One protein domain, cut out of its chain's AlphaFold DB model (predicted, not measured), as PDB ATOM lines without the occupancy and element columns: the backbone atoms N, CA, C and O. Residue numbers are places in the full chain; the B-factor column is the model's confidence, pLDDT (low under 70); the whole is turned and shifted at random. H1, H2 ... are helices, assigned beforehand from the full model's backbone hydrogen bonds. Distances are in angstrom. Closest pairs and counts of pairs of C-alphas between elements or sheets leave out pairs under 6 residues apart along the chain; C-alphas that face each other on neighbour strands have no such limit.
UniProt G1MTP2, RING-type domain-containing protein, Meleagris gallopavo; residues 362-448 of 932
ATOM      1  N   VAL A 362      10.694  53.430 -23.204       77.94
ATOM      2  CA  VAL A 362      10.741  52.912 -24.585       77.94
ATOM      3  C   VAL A 362       9.554  51.975 -24.848       77.94
ATOM      4  O   VAL A 362       8.901  52.071 -25.885       77.94
ATOM      5  N   GLY A 363       9.169  51.162 -23.859       73.56
ATOM      6  CA  GLY A 363       7.936  50.377 -23.903       73.56
ATOM      7  C   GLY A 363       6.668  51.221 -24.068       73.56
ATOM      8  O   GLY A 363       5.791  50.845 -24.837       73.56
ATOM      9  N   CYS A 364       6.573  52.392 -23.424       78.06
ATOM     10  CA  CYS A 364       5.451  53.314 -23.644       78.06
ATOM     11  C   CYS A 364       5.404  53.835 -25.092       78.06
ATOM     12  O   CYS A 364       4.310  53.945 -25.648       78.06
ATOM     13  N   LEU A 365       6.559  54.101 -25.721       81.38
ATOM     14  CA  LEU A 365       6.626  54.455 -27.145       81.38
ATOM     15  C   LEU A 365       6.131  53.302 -28.029       81.38
ATOM     16  O   LEU A 365       5.310  53.532 -28.912       81.38
ATOM     17  N   PHE A 366       6.567  52.065 -27.783       76.50
ATOM     18  CA  PHE A 366       6.107  50.908 -28.559       76.50
ATOM     19  C   PHE A 366       4.598  50.649 -28.401       76.50
ATOM     20  O   PHE A 366       3.916  50.432 -29.403       76.50
ATOM     21  N   THR A 367       4.045  50.777 -27.189       78.00
ATOM     22  CA  THR A 367       2.592  50.713 -26.942       78.00
ATOM     23  C   THR A 367       1.834  51.831 -27.674       78.00
ATOM     24  O   THR A 367       0.787  51.582 -28.270       78.00
ATOM     25  N   PHE A 368       2.364  53.062 -27.683       81.56
ATOM     26  CA  PHE A 368       1.803  54.180 -28.451       81.56
ATOM     27  C   PHE A 368       1.810  53.900 -29.962       81.56
ATOM     28  O   PHE A 368       0.776  54.055 -30.613       81.56
ATOM     29  N   LEU A 369       2.942  53.454 -30.517       78.81
ATOM     30  CA  LEU A 369       3.077  53.163 -31.945       78.81
ATOM     31  C   LEU A 369       2.123  52.045 -32.376       78.81
ATOM     32  O   LEU A 369       1.417  52.206 -33.369       78.81
ATOM     33  N   ALA A 370       2.031  50.960 -31.604       75.75
ATOM     34  CA  ALA A 370       1.096  49.872 -31.873       75.75
ATOM     35  C   ALA A 370      -0.368  50.359 -31.922       75.75
ATOM     36  O   ALA A 370      -1.075  50.022 -32.868       75.75
ATOM     37  N   ARG A 371      -0.794  51.238 -30.997       77.88
ATOM     38  CA  ARG A 371      -2.137  51.861 -31.026       77.88
ATOM     39  C   ARG A 371      -2.382  52.753 -32.245       77.88
ATOM     40  O   ARG A 371      -3.497  52.765 -32.757       77.88
ATOM     41  N   GLN A 372      -1.388  53.509 -32.725       76.50
ATOM     42  CA  GLN A 372      -1.568  54.305 -33.952       76.50
ATOM     43  C   GLN A 372      -1.648  53.412 -35.197       76.50
ATOM     44  O   GLN A 372      -2.473  53.650 -36.076       76.50
ATOM     45  N   LEU A 373      -0.831  52.355 -35.249       74.19
ATOM     46  CA  LEU A 373      -0.840  51.377 -36.338       74.19
ATOM     47  C   LEU A 373      -2.123  50.526 -36.354       74.19
ATOM     48  O   LEU A 373      -2.539  50.088 -37.423       74.19
ATOM     49  N   ALA A 374      -2.775  50.357 -35.199       71.25
ATOM     50  CA  ALA A 374      -4.073  49.701 -35.036       71.25
ATOM     51  C   ALA A 374      -5.288  50.551 -35.478       71.25
ATOM     52  O   ALA A 374      -6.432  50.118 -35.345       71.25
ATOM     53  N   LYS A 375      -5.097  51.770 -36.001       74.50
ATOM     54  CA  LYS A 375      -6.217  52.592 -36.489       74.50
ATOM     55  C   LYS A 375      -6.599  52.202 -37.926       74.50
ATOM     56  O   LYS A 375      -5.720  52.094 -38.777       74.50
ATOM     57  N   PRO A 376      -7.900  52.072 -38.262       59.97
ATOM     58  CA  PRO A 376      -8.339  51.588 -39.580       59.97
ATOM     59  C   PRO A 376      -7.984  52.527 -40.748       59.97
ATOM     60  O   PRO A 376      -7.963  52.096 -41.897       59.97
ATOM     61  N   ASN A 377      -7.665  53.793 -40.456       59.22
ATOM     62  CA  ASN A 377      -7.206  54.791 -41.427       59.22
ATOM     63  C   ASN A 377      -5.695  55.077 -41.276       59.22
ATOM     64  O   ASN A 377      -5.272  56.223 -41.416       59.22
ATOM     65  N   ASN A 378      -4.886  54.076 -40.915       62.56
ATOM     66  CA  ASN A 378      -3.453  54.249 -40.676       62.56
ATOM     67  C   ASN A 378      -2.697  54.733 -41.933       62.56
ATOM     68  O   ASN A 378      -2.689  54.069 -42.970       62.56
ATOM     69  N   THR A 379      -2.021  55.877 -41.807       61.66
ATOM     70  CA  THR A 379      -1.162  56.499 -42.830       61.66
ATOM     71  C   THR A 379       0.332  56.468 -42.485       61.66
ATOM     72  O   THR A 379       1.140  56.953 -43.275       61.66
ATOM     73  N   LEU A 380       0.719  55.916 -41.327       67.75
ATOM     74  CA  LEU A 380       2.109  55.844 -40.874       67.75
ATOM     75  C   LEU A 380       2.876  54.730 -41.596       67.75
ATOM     76  O   LEU A 380       2.444  53.575 -41.645       67.75
ATOM     77  N   PHE A 381       4.066  55.060 -42.091       65.69
ATOM     78  CA  PHE A 381       5.005  54.112 -42.672       65.69
ATOM     79  C   PHE A 381       6.068  53.730 -41.635       65.69
ATOM     80  O   PHE A 381       7.053  54.438 -41.429       65.69
ATOM     81  N   VAL A 382       5.878  52.586 -40.974       65.56
ATOM     82  CA  VAL A 382       6.853  52.034 -40.022       65.56
ATOM     83  C   VAL A 382       7.654  50.916 -40.689       65.56
ATOM     84  O   VAL A 382       7.103  50.031 -41.342       65.56
ATOM     85  N   ASN A 383       8.979  50.959 -40.533       67.25
ATOM     86  CA  ASN A 383       9.878  49.937 -41.063       67.25
ATOM     87  C   ASN A 383       9.608  48.581 -40.385       67.25
ATOM     88  O   ASN A 383       9.503  48.510 -39.161       67.25
ATOM     89  N   ARG A 384       9.561  47.493 -41.168       66.44
ATOM     90  CA  ARG A 384       9.288  46.133 -40.671       66.44
ATOM     91  C   ARG A 384      10.189  45.732 -39.506       66.44
ATOM     92  O   ARG A 384       9.683  45.189 -38.538       66.44
ATOM     93  N   THR A 385      11.473  46.093 -39.536       69.88
ATOM     94  CA  THR A 385      12.412  45.777 -38.444       69.88
ATOM     95  C   THR A 385      12.054  46.450 -37.117       69.88
ATOM     96  O   THR A 385      12.304  45.877 -36.064       69.88
ATOM     97  N   LEU A 386      11.462  47.650 -37.151       68.12
ATOM     98  CA  LEU A 386      10.967  48.335 -35.952       68.12
ATOM     99  C   LEU A 386       9.655  47.708 -35.468       68.12
ATOM    100  O   LEU A 386       9.410  47.632 -34.271       68.12
ATOM    101  N   PHE A 387       8.821  47.229 -36.393       67.12
ATOM    102  CA  PHE A 387       7.568  46.547 -36.074       67.12
ATOM    103  C   PHE A 387       7.817  45.154 -35.463       67.12
ATOM    104  O   PHE A 387       7.200  44.817 -34.459       67.12
ATOM    105  N   ASP A 388       8.792  44.396 -35.979       73.06
ATOM    106  CA  ASP A 388       9.313  43.177 -35.341       73.06
ATOM    107  C   ASP A 388       9.797  43.460 -33.903       73.06
ATOM    108  O   ASP A 388       9.443  42.723 -32.986       73.06
ATOM    109  N   GLN A 389      10.545  44.552 -33.684       74.25
ATOM    110  CA  GLN A 389      11.034  44.956 -32.355       74.25
ATOM    111  C   GLN A 389       9.905  45.375 -31.398       74.25
ATOM    112  O   GLN A 389       9.932  44.995 -30.229       74.25
ATOM    113  N   VAL A 390       8.889  46.102 -31.884       73.69
ATOM    114  CA  VAL A 390       7.663  46.413 -31.121       73.69
ATOM    115  C   VAL A 390       7.005  45.126 -30.624       73.69
ATOM    116  O   VAL A 390       6.602  45.054 -29.468       73.69
ATOM    117  N   LEU A 391       6.910  44.099 -31.470       72.81
ATOM    118  CA  LEU A 391       6.236  42.837 -31.148       72.81
ATOM    119  C   LEU A 391       7.073  41.934 -30.236       72.81
ATOM    120  O   LEU A 391       6.526  41.305 -29.336       72.81
ATOM    121  N   GLU A 392       8.390  41.894 -30.429       77.81
ATOM    122  CA  GLU A 392       9.316  41.194 -29.533       77.81
ATOM    123  C   GLU A 392       9.341  41.837 -28.137       77.81
ATOM    124  O   GLU A 392       9.354  41.122 -27.137       77.81
ATOM    125  N   PHE A 393       9.215  43.167 -28.048       76.62
ATOM    126  CA  PHE A 393       8.996  43.858 -26.779       76.62
ATOM    127  C   PHE A 393       7.608  43.563 -26.181       76.62
ATOM    128  O   PHE A 393       7.510  43.186 -25.012       76.62
ATOM    129  N   LEU A 394       6.526  43.705 -26.959       74.19
ATOM    130  CA  LEU A 394       5.157  43.489 -26.471       74.19
ATOM    131  C   LEU A 394       4.944  42.056 -25.966       74.19
ATOM    132  O   LEU A 394       4.282  41.889 -24.947       74.19
ATOM    133  N   CYS A 395       5.542  41.052 -26.612       76.06
ATOM    134  CA  CYS A 395       5.492  39.643 -26.208       76.06
ATOM    135  C   CYS A 395       6.679  39.199 -25.326       76.06
ATOM    136  O   CYS A 395       6.921  37.998 -25.197       76.06
ATOM    137  N   SER A 396       7.434  40.125 -24.724       77.81
ATOM    138  CA  SER A 396       8.484  39.759 -23.762       77.81
ATOM    139  C   SER A 396       7.876  39.280 -22.428       77.81
ATOM    140  O   SER A 396       6.901  39.874 -21.952       77.81
ATOM    141  N   PRO A 397       8.402  38.215 -21.797       65.94
ATOM    142  CA  PRO A 397       7.888  37.739 -20.511       65.94
ATOM    143  C   PRO A 397       8.372  38.591 -19.324       65.94
ATOM    144  O   PRO A 397       7.719  38.613 -18.290       65.94
ATOM    145  N   ASP A 398       9.480  39.326 -19.466       61.88
ATOM    146  CA  ASP A 398      10.227  39.913 -18.339       61.88
ATOM    147  C   ASP A 398       9.620  41.199 -17.717       61.88
ATOM    148  O   ASP A 398      10.212  41.769 -16.800       61.88
ATOM    149  N   ASP A 399       8.465  41.687 -18.195       60.25
ATOM    150  CA  ASP A 399       7.814  42.922 -17.710       60.25
ATOM    151  C   ASP A 399       6.357  42.706 -17.254       60.25
ATOM    152  O   ASP A 399       5.393  43.141 -17.902       60.25
ATOM    153  N   ASP A 400       6.189  42.053 -16.100       58.16
ATOM    154  CA  ASP A 400       4.898  41.832 -15.416       58.16
ATOM    155  C   ASP A 400       4.040  43.103 -15.281       58.16
ATOM    156  O   ASP A 400       2.810  43.033 -15.257       58.16
ATOM    157  N   SER A 401       4.667  44.286 -15.204       59.34
ATOM    158  CA  SER A 401       4.013  45.536 -14.787       59.34
ATOM    159  C   SER A 401       2.830  45.972 -15.662       59.34
ATOM    160  O   SER A 401       2.016  46.789 -15.229       59.34
ATOM    161  N   ARG A 402       2.746  45.462 -16.901       69.75
ATOM    162  CA  ARG A 402       1.811  45.911 -17.948       69.75
ATOM    163  C   ARG A 402       1.228  44.768 -18.793       69.75
ATOM    164  O   ARG A 402       0.895  44.995 -19.953       69.75
ATOM    165  N   HIS A 403       1.115  43.549 -18.255       75.56
ATOM    166  CA  HIS A 403       0.647  42.361 -19.000       75.56
ATOM    167  C   HIS A 403      -0.644  42.610 -19.811       75.56
ATOM    168  O   HIS A 403      -0.634  42.505 -21.037       75.56
ATOM    169  N   SER A 404      -1.712  43.081 -19.158       76.12
ATOM    170  CA  SER A 404      -3.007  43.346 -19.803       76.12
ATOM    171  C   SER A 404      -2.997  44.523 -20.789       76.12
ATOM    172  O   SER A 404      -3.671  44.464 -21.815       76.12
ATOM    173  N   GLU A 405      -2.212  45.580 -20.535       75.06
ATOM    174  CA  GLU A 405      -2.080  46.711 -21.470       75.06
ATOM    175  C   GLU A 405      -1.365  46.280 -22.763       75.06
ATOM    176  O   GLU A 405      -1.760  46.703 -23.850       75.06
ATOM    177  N   ARG A 406      -0.360  45.396 -22.659       78.06
ATOM    178  CA  ARG A 406       0.332  44.803 -23.816       78.06
ATOM    179  C   ARG A 406      -0.583  43.850 -24.592       78.06
ATOM    180  O   ARG A 406      -0.646  43.943 -25.817       78.06
ATOM    181  N   GLN A 407      -1.332  42.999 -23.887       80.56
ATOM    182  CA  GLN A 407      -2.288  42.060 -24.482       80.56
ATOM    183  C   GLN A 407      -3.388  42.784 -25.277       80.56
ATOM    184  O   GLN A 407      -3.608  42.473 -26.447       80.56
ATOM    185  N   GLN A 408      -4.030  43.791 -24.678       82.00
ATOM    186  CA  GLN A 408      -5.090  44.575 -25.320       82.00
ATOM    187  C   GLN A 408      -4.591  45.292 -26.585       82.00
ATOM    188  O   GLN A 408      -5.241  45.241 -27.626       82.00
ATOM    189  N   VAL A 409      -3.414  45.923 -26.527       77.69
ATOM    190  CA  VAL A 409      -2.861  46.679 -27.664       77.69
ATOM    191  C   VAL A 409      -2.422  45.767 -28.814       77.69
ATOM    192  O   VAL A 409      -2.566  46.136 -29.980       77.69
ATOM    193  N   LEU A 410      -1.938  44.558 -28.519       79.19
ATOM    194  CA  LEU A 410      -1.657  43.569 -29.558       79.19
ATOM    195  C   LEU A 410      -2.950  42.990 -30.162       79.19
ATOM    196  O   LEU A 410      -3.009  42.785 -31.373       79.19
ATOM    197  N   LEU A 411      -4.008  42.796 -29.367       80.88
ATOM    198  CA  LEU A 411      -5.325  42.389 -29.868       80.88
ATOM    199  C   LEU A 411      -5.934  43.451 -30.807       80.88
ATOM    200  O   LEU A 411      -6.387  43.107 -31.899       80.88
ATOM    201  N   GLU A 412      -5.873  44.734 -30.436       77.06
ATOM    202  CA  GLU A 412      -6.285  45.872 -31.280       77.06
ATOM    203  C   GLU A 412      -5.534  45.887 -32.625       77.06
ATOM    204  O   GLU A 412      -6.148  45.979 -33.687       77.06
ATOM    205  N   LEU A 413      -4.207  45.721 -32.595       75.94
ATOM    206  CA  LEU A 413      -3.339  45.675 -33.780       75.94
ATOM    207  C   LEU A 413      -3.697  44.525 -34.738       75.94
ATOM    208  O   LEU A 413      -3.624  44.685 -35.962       75.94
ATOM    209  N   LEU A 414      -4.108  43.372 -34.204       76.19
ATOM    210  CA  LEU A 414      -4.561  42.234 -35.005       76.19
ATOM    211  C   LEU A 414      -5.954  42.484 -35.597       76.19
ATOM    212  O   LEU A 414      -6.139  42.306 -36.803       76.19
ATOM    213  N   GLN A 415      -6.909  42.973 -34.798       74.31
ATOM    214  CA  GLN A 415      -8.258  43.328 -35.262       74.31
ATOM    215  C   GLN A 415      -8.243  44.415 -36.353       74.31
ATOM    216  O   GLN A 415      -9.057  44.378 -37.274       74.31
ATOM    217  N   ALA A 416      -7.274  45.333 -36.305       69.69
ATOM    218  CA  ALA A 416      -7.056  46.376 -37.308       69.69
ATOM    219  C   ALA A 416      -6.555  45.875 -38.678       69.69
ATOM    220  O   ALA A 416      -6.434  46.664 -39.615       69.69
ATOM    221  N   GLY A 417      -6.232  44.583 -38.815       61.81
ATOM    222  CA  GLY A 417      -5.715  44.004 -40.058       61.81
ATOM    223  C   GLY A 417      -4.187  44.010 -40.190       61.81
ATOM    224  O   GLY A 417      -3.678  43.680 -41.262       61.81
ATOM    225  N   GLY A 418      -3.435  44.292 -39.115       57.50
ATOM    226  CA  GLY A 418      -1.966  44.167 -39.103       57.50
ATOM    227  C   GLY A 418      -1.454  42.760 -39.468       57.50
ATOM    228  O   GLY A 418      -0.332  42.610 -39.950       57.50
ATOM    229  N   ILE A 419      -2.322  41.748 -39.330       52.31
ATOM    230  CA  ILE A 419      -2.105  40.321 -39.627       52.31
ATOM    231  C   ILE A 419      -1.491  40.076 -41.018       52.31
ATOM    232  O   ILE A 419      -0.669  39.177 -41.174       52.31
ATOM    233  N   VAL A 420      -1.821  40.900 -42.023       51.50
ATOM    234  CA  VAL A 420      -1.357  40.747 -43.422       51.50
ATOM    235  C   VAL A 420       0.179  40.840 -43.566       51.50
ATOM    236  O   VAL A 420       0.725  40.555 -44.631       51.50
ATOM    237  N   GLN A 421       0.902  41.224 -42.507       55.31
ATOM    238  CA  GLN A 421       2.363  41.341 -42.501       55.31
ATOM    239  C   GLN A 421       3.107  40.213 -41.757       55.31
ATOM    240  O   GLN A 421       4.339  40.244 -41.746       55.31
ATOM    241  N   PHE A 422       2.415  39.233 -41.161       64.62
ATOM    242  CA  PHE A 422       3.020  38.256 -40.239       64.62
ATOM    243  C   PHE A 422       3.081  36.812 -40.747       64.62
ATOM    244  O   PHE A 422       2.317  36.387 -41.610       64.62
ATOM    245  N   GLU A 423       3.970  36.033 -40.125       68.00
ATOM    246  CA  GLU A 423       3.905  34.571 -40.114       68.00
ATOM    247  C   GLU A 423       3.122  34.135 -38.862       68.00
ATOM    248  O   GLU A 423       3.598  34.283 -37.733       68.00
ATOM    249  N   GLU A 424       1.896  33.639 -39.047       71.81
ATOM    250  CA  GLU A 424       0.942  33.371 -37.953       71.81
ATOM    251  C   GLU A 424       1.482  32.346 -36.930       71.81
ATOM    252  O   GLU A 424       1.271  32.484 -35.724       71.81
ATOM    253  N   SER A 425       2.290  31.390 -37.403       76.69
ATOM    254  CA  SER A 425       3.022  30.386 -36.613       76.69
ATOM    255  C   SER A 425       3.967  30.992 -35.560       76.69
ATOM    256  O   SER A 425       4.028  30.501 -34.430       76.69
ATOM    257  N   ARG A 426       4.707  32.056 -35.912       81.88
ATOM    258  CA  ARG A 426       5.666  32.741 -35.028       81.88
ATOM    259  C   ARG A 426       4.928  33.550 -33.967       81.88
ATOM    260  O   ARG A 426       5.337  33.539 -32.808       81.88
ATOM    261  N   LEU A 427       3.829  34.203 -34.349       81.88
ATOM    262  CA  LEU A 427       3.017  35.003 -33.432       81.88
ATOM    263  C   LEU A 427       2.386  34.141 -32.330       81.88
ATOM    264  O   LEU A 427       2.467  34.521 -31.165       81.88
ATOM    265  N   ILE A 428       1.839  32.966 -32.666       82.00
ATOM    266  CA  ILE A 428       1.279  32.031 -31.673       82.00
ATOM    267  C   ILE A 428       2.354  31.618 -30.654       82.00
ATOM    268  O   ILE A 428       2.137  31.742 -29.453       82.00
ATOM    269  N   GLN A 429       3.559  31.243 -31.106       83.31
ATOM    270  CA  GLN A 429       4.669  30.893 -30.201       83.31
ATOM    271  C   GLN A 429       5.140  32.053 -29.309       83.31
ATOM    272  O   GLN A 429       5.749  31.809 -28.268       83.31
ATOM    273  N   MET A 430       4.930  33.306 -29.722       82.62
ATOM    274  CA  MET A 430       5.239  34.489 -28.913       82.62
ATOM    275  C   MET A 430       4.115  34.777 -27.906       82.62
ATOM    276  O   MET A 430       4.408  35.020 -26.740       82.62
ATOM    277  N   ALA A 431       2.849  34.664 -28.314       83.81
ATOM    278  CA  ALA A 431       1.690  34.832 -27.435       83.81
ATOM    279  C   ALA A 431       1.607  33.740 -26.350       83.81
ATOM    280  O   ALA A 431       1.316  34.053 -25.197       83.81
ATOM    281  N   GLU A 432       1.936  32.484 -26.677       83.94
ATOM    282  CA  GLU A 432       2.001  31.380 -25.707       83.94
ATOM    283  C   GLU A 432       3.114  31.580 -24.663       83.94
ATOM    284  O   GLU A 432       2.910  31.265 -23.494       83.94
ATOM    285  N   LYS A 433       4.267  32.150 -25.050       84.00
ATOM    286  CA  LYS A 433       5.369  32.492 -24.122       84.00
ATOM    287  C   LYS A 433       5.090  33.727 -23.264       84.00
ATOM    288  O   LYS A 433       5.691  33.859 -22.205       84.00
ATOM    289  N   ALA A 434       4.222  34.621 -23.732       82.94
ATOM    290  CA  ALA A 434       3.792  35.823 -23.018       82.94
ATOM    291  C   ALA A 434       2.507  35.610 -22.193       82.94
ATOM    292  O   ALA A 434       1.988  36.560 -21.612       82.94
ATOM    293  N   GLU A 435       1.960  34.388 -22.166       84.69
ATOM    294  CA  GLU A 435       0.696  34.040 -21.492       84.69
ATOM    295  C   GLU A 435      -0.511  34.890 -21.958       84.69
ATOM    296  O   GLU A 435      -1.471  35.133 -21.229       84.69
ATOM    297  N   PHE A 436      -0.495  35.342 -23.218       86.06
ATOM    298  CA  PHE A 436      -1.546  36.180 -23.802       86.06
ATOM    299  C   PHE A 436      -2.741  35.352 -24.309       86.06
ATOM    300  O   PHE A 436      -3.078  35.378 -25.492       86.06
ATOM    301  N   TYR A 437      -3.436  34.652 -23.408       85.62
ATOM    302  CA  TYR A 437      -4.473  33.664 -23.755       85.62
ATOM    303  C   TYR A 437      -5.603  34.176 -24.672       85.62
ATOM    304  O   TYR A 437      -6.002  33.446 -25.572       85.62
ATOM    305  N   GLN A 438      -6.060  35.430 -24.535       85.19
ATOM    306  CA  GLN A 438      -7.050  36.051 -25.446       85.19
ATOM    307  C   GLN A 438      -6.558  36.177 -26.902       85.19
ATOM    308  O   GLN A 438      -7.347  36.175 -27.845       85.19
ATOM    309  N   ILE A 439      -5.243  36.293 -27.103       85.12
ATOM    310  CA  ILE A 439      -4.624  36.396 -28.429       85.12
ATOM    311  C   ILE A 439      -4.444  34.999 -29.019       85.12
ATOM    312  O   ILE A 439      -4.724  34.796 -30.198       85.12
ATOM    313  N   CYS A 440      -4.046  34.023 -28.197       85.88
ATOM    314  CA  CYS A 440      -4.046  32.614 -28.591       85.88
ATOM    315  C   CYS A 440      -5.452  32.166 -29.022       85.88
ATOM    316  O   CYS A 440      -5.592  31.548 -30.068       85.88
ATOM    317  N   GLU A 441      -6.489  32.551 -28.278       86.69
ATOM    318  CA  GLU A 441      -7.902  32.335 -28.608       86.69
ATOM    319  C   GLU A 441      -8.294  32.939 -29.968       86.69
ATOM    320  O   GLU A 441      -8.734  32.200 -30.847       86.69
ATOM    321  N   PHE A 442      -8.048  34.235 -30.198       84.88
ATOM    322  CA  PHE A 442      -8.330  34.895 -31.484       84.88
ATOM    323  C   PHE A 442      -7.574  34.262 -32.671       84.88
ATOM    324  O   PHE A 442      -8.105  34.154 -33.780       84.88
ATOM    325  N   MET A 443      -6.327  33.827 -32.459       83.56
ATOM    326  CA  MET A 443      -5.539  33.148 -33.490       83.56
ATOM    327  C   MET A 443      -6.052  31.728 -33.758       83.56
ATOM    328  O   MET A 443      -6.229  31.360 -34.919       83.56
ATOM    329  N   TYR A 444      -6.356  30.954 -32.713       86.06
ATOM    330  CA  TYR A 444      -6.883  29.596 -32.841       86.06
ATOM    331  C   TYR A 444      -8.308  29.571 -33.417       86.06
ATOM    332  O   TYR A 444      -8.615  28.667 -34.191       86.06
ATOM    333  N   GLU A 445      -9.147  30.580 -33.156       84.75
ATOM    334  CA  GLU A 445     -10.455  30.733 -33.810       84.75
ATOM    335  C   GLU A 445     -10.298  30.935 -35.324       84.75
ATOM    336  O   GLU A 445     -10.980  30.277 -36.112       84.75
ATOM    337  N   ARG A 446      -9.350  31.781 -35.752       80.50
ATOM    338  CA  ARG A 446      -9.057  32.001 -37.180       80.50
ATOM    339  C   ARG A 446      -8.448  30.783 -37.880       80.50
ATOM    340  O   ARG A 446      -8.653  30.621 -39.080       80.50
ATOM    341  N   GLU A 447      -7.726  29.932 -37.154       82.81
ATOM    342  CA  GLU A 447      -7.217  28.644 -37.649       82.81
ATOM    343  C   GLU A 447      -8.240  27.490 -37.558       82.81
ATOM    344  O   GLU A 447      -7.915  26.373 -37.959       82.81
ATOM    345  N   LEU A 448      -9.450  27.730 -37.029       82.12
ATOM    346  CA  LEU A 448     -10.481  26.717 -36.730       82.12
ATOM    347  C   LEU A 448     -10.041  25.637 -35.710       82.12
ATOM    348  O   LEU A 448     -10.581  24.531 -35.682       82.12
TER     349      LEU A 448
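AT A GLANCE: This is residues 362 to 448 of the 932 residues of the protein "RING-type domain-containing protein" of Meleagris gallopavo (UniProt G1MTP2). What shape is it? H1, H3 and H6 form a row with H3 in the middle; H2 and H5 pack over one side, and short H4 sits at one end. What builds it? The printed part has 87 residues, six named helices, H1 to H6 in order, and no named strand. It is all helix and compact, with radius of gyration of the C-alphas 12.1 A and spans 31 by 30 by 20 A.

IN THESE COORDINATES: Where is each helix? H1 is residues 362 to 373, H2 384 to 394, H3 400 to 415, H4 418 to 421, H5 424 to 433 and H6 437 to 446. Which anchors? C-alpha 362 is at (10.741, 52.912, -24.585) and C-alpha 446 at (-9.057, 32.001, -37.180).

HOW THE PARTS SIT: What does the hub touch? H3 touches H1, closest C-alphas Arg 371 and Val 409, 6.2 A, with residues 406 to 413 alone. What of backbones? Every O i to N i+4 pair is within hydrogen-bond range in H1, H2 and H6, 10 of 12 in H3 and 5 of 6 in H5.

THE WHOLE: Any cut? The printed part has no cut. Where is pLDDT under 70? It is at residues 376 to 387, 397 to 402 and 416 to 423.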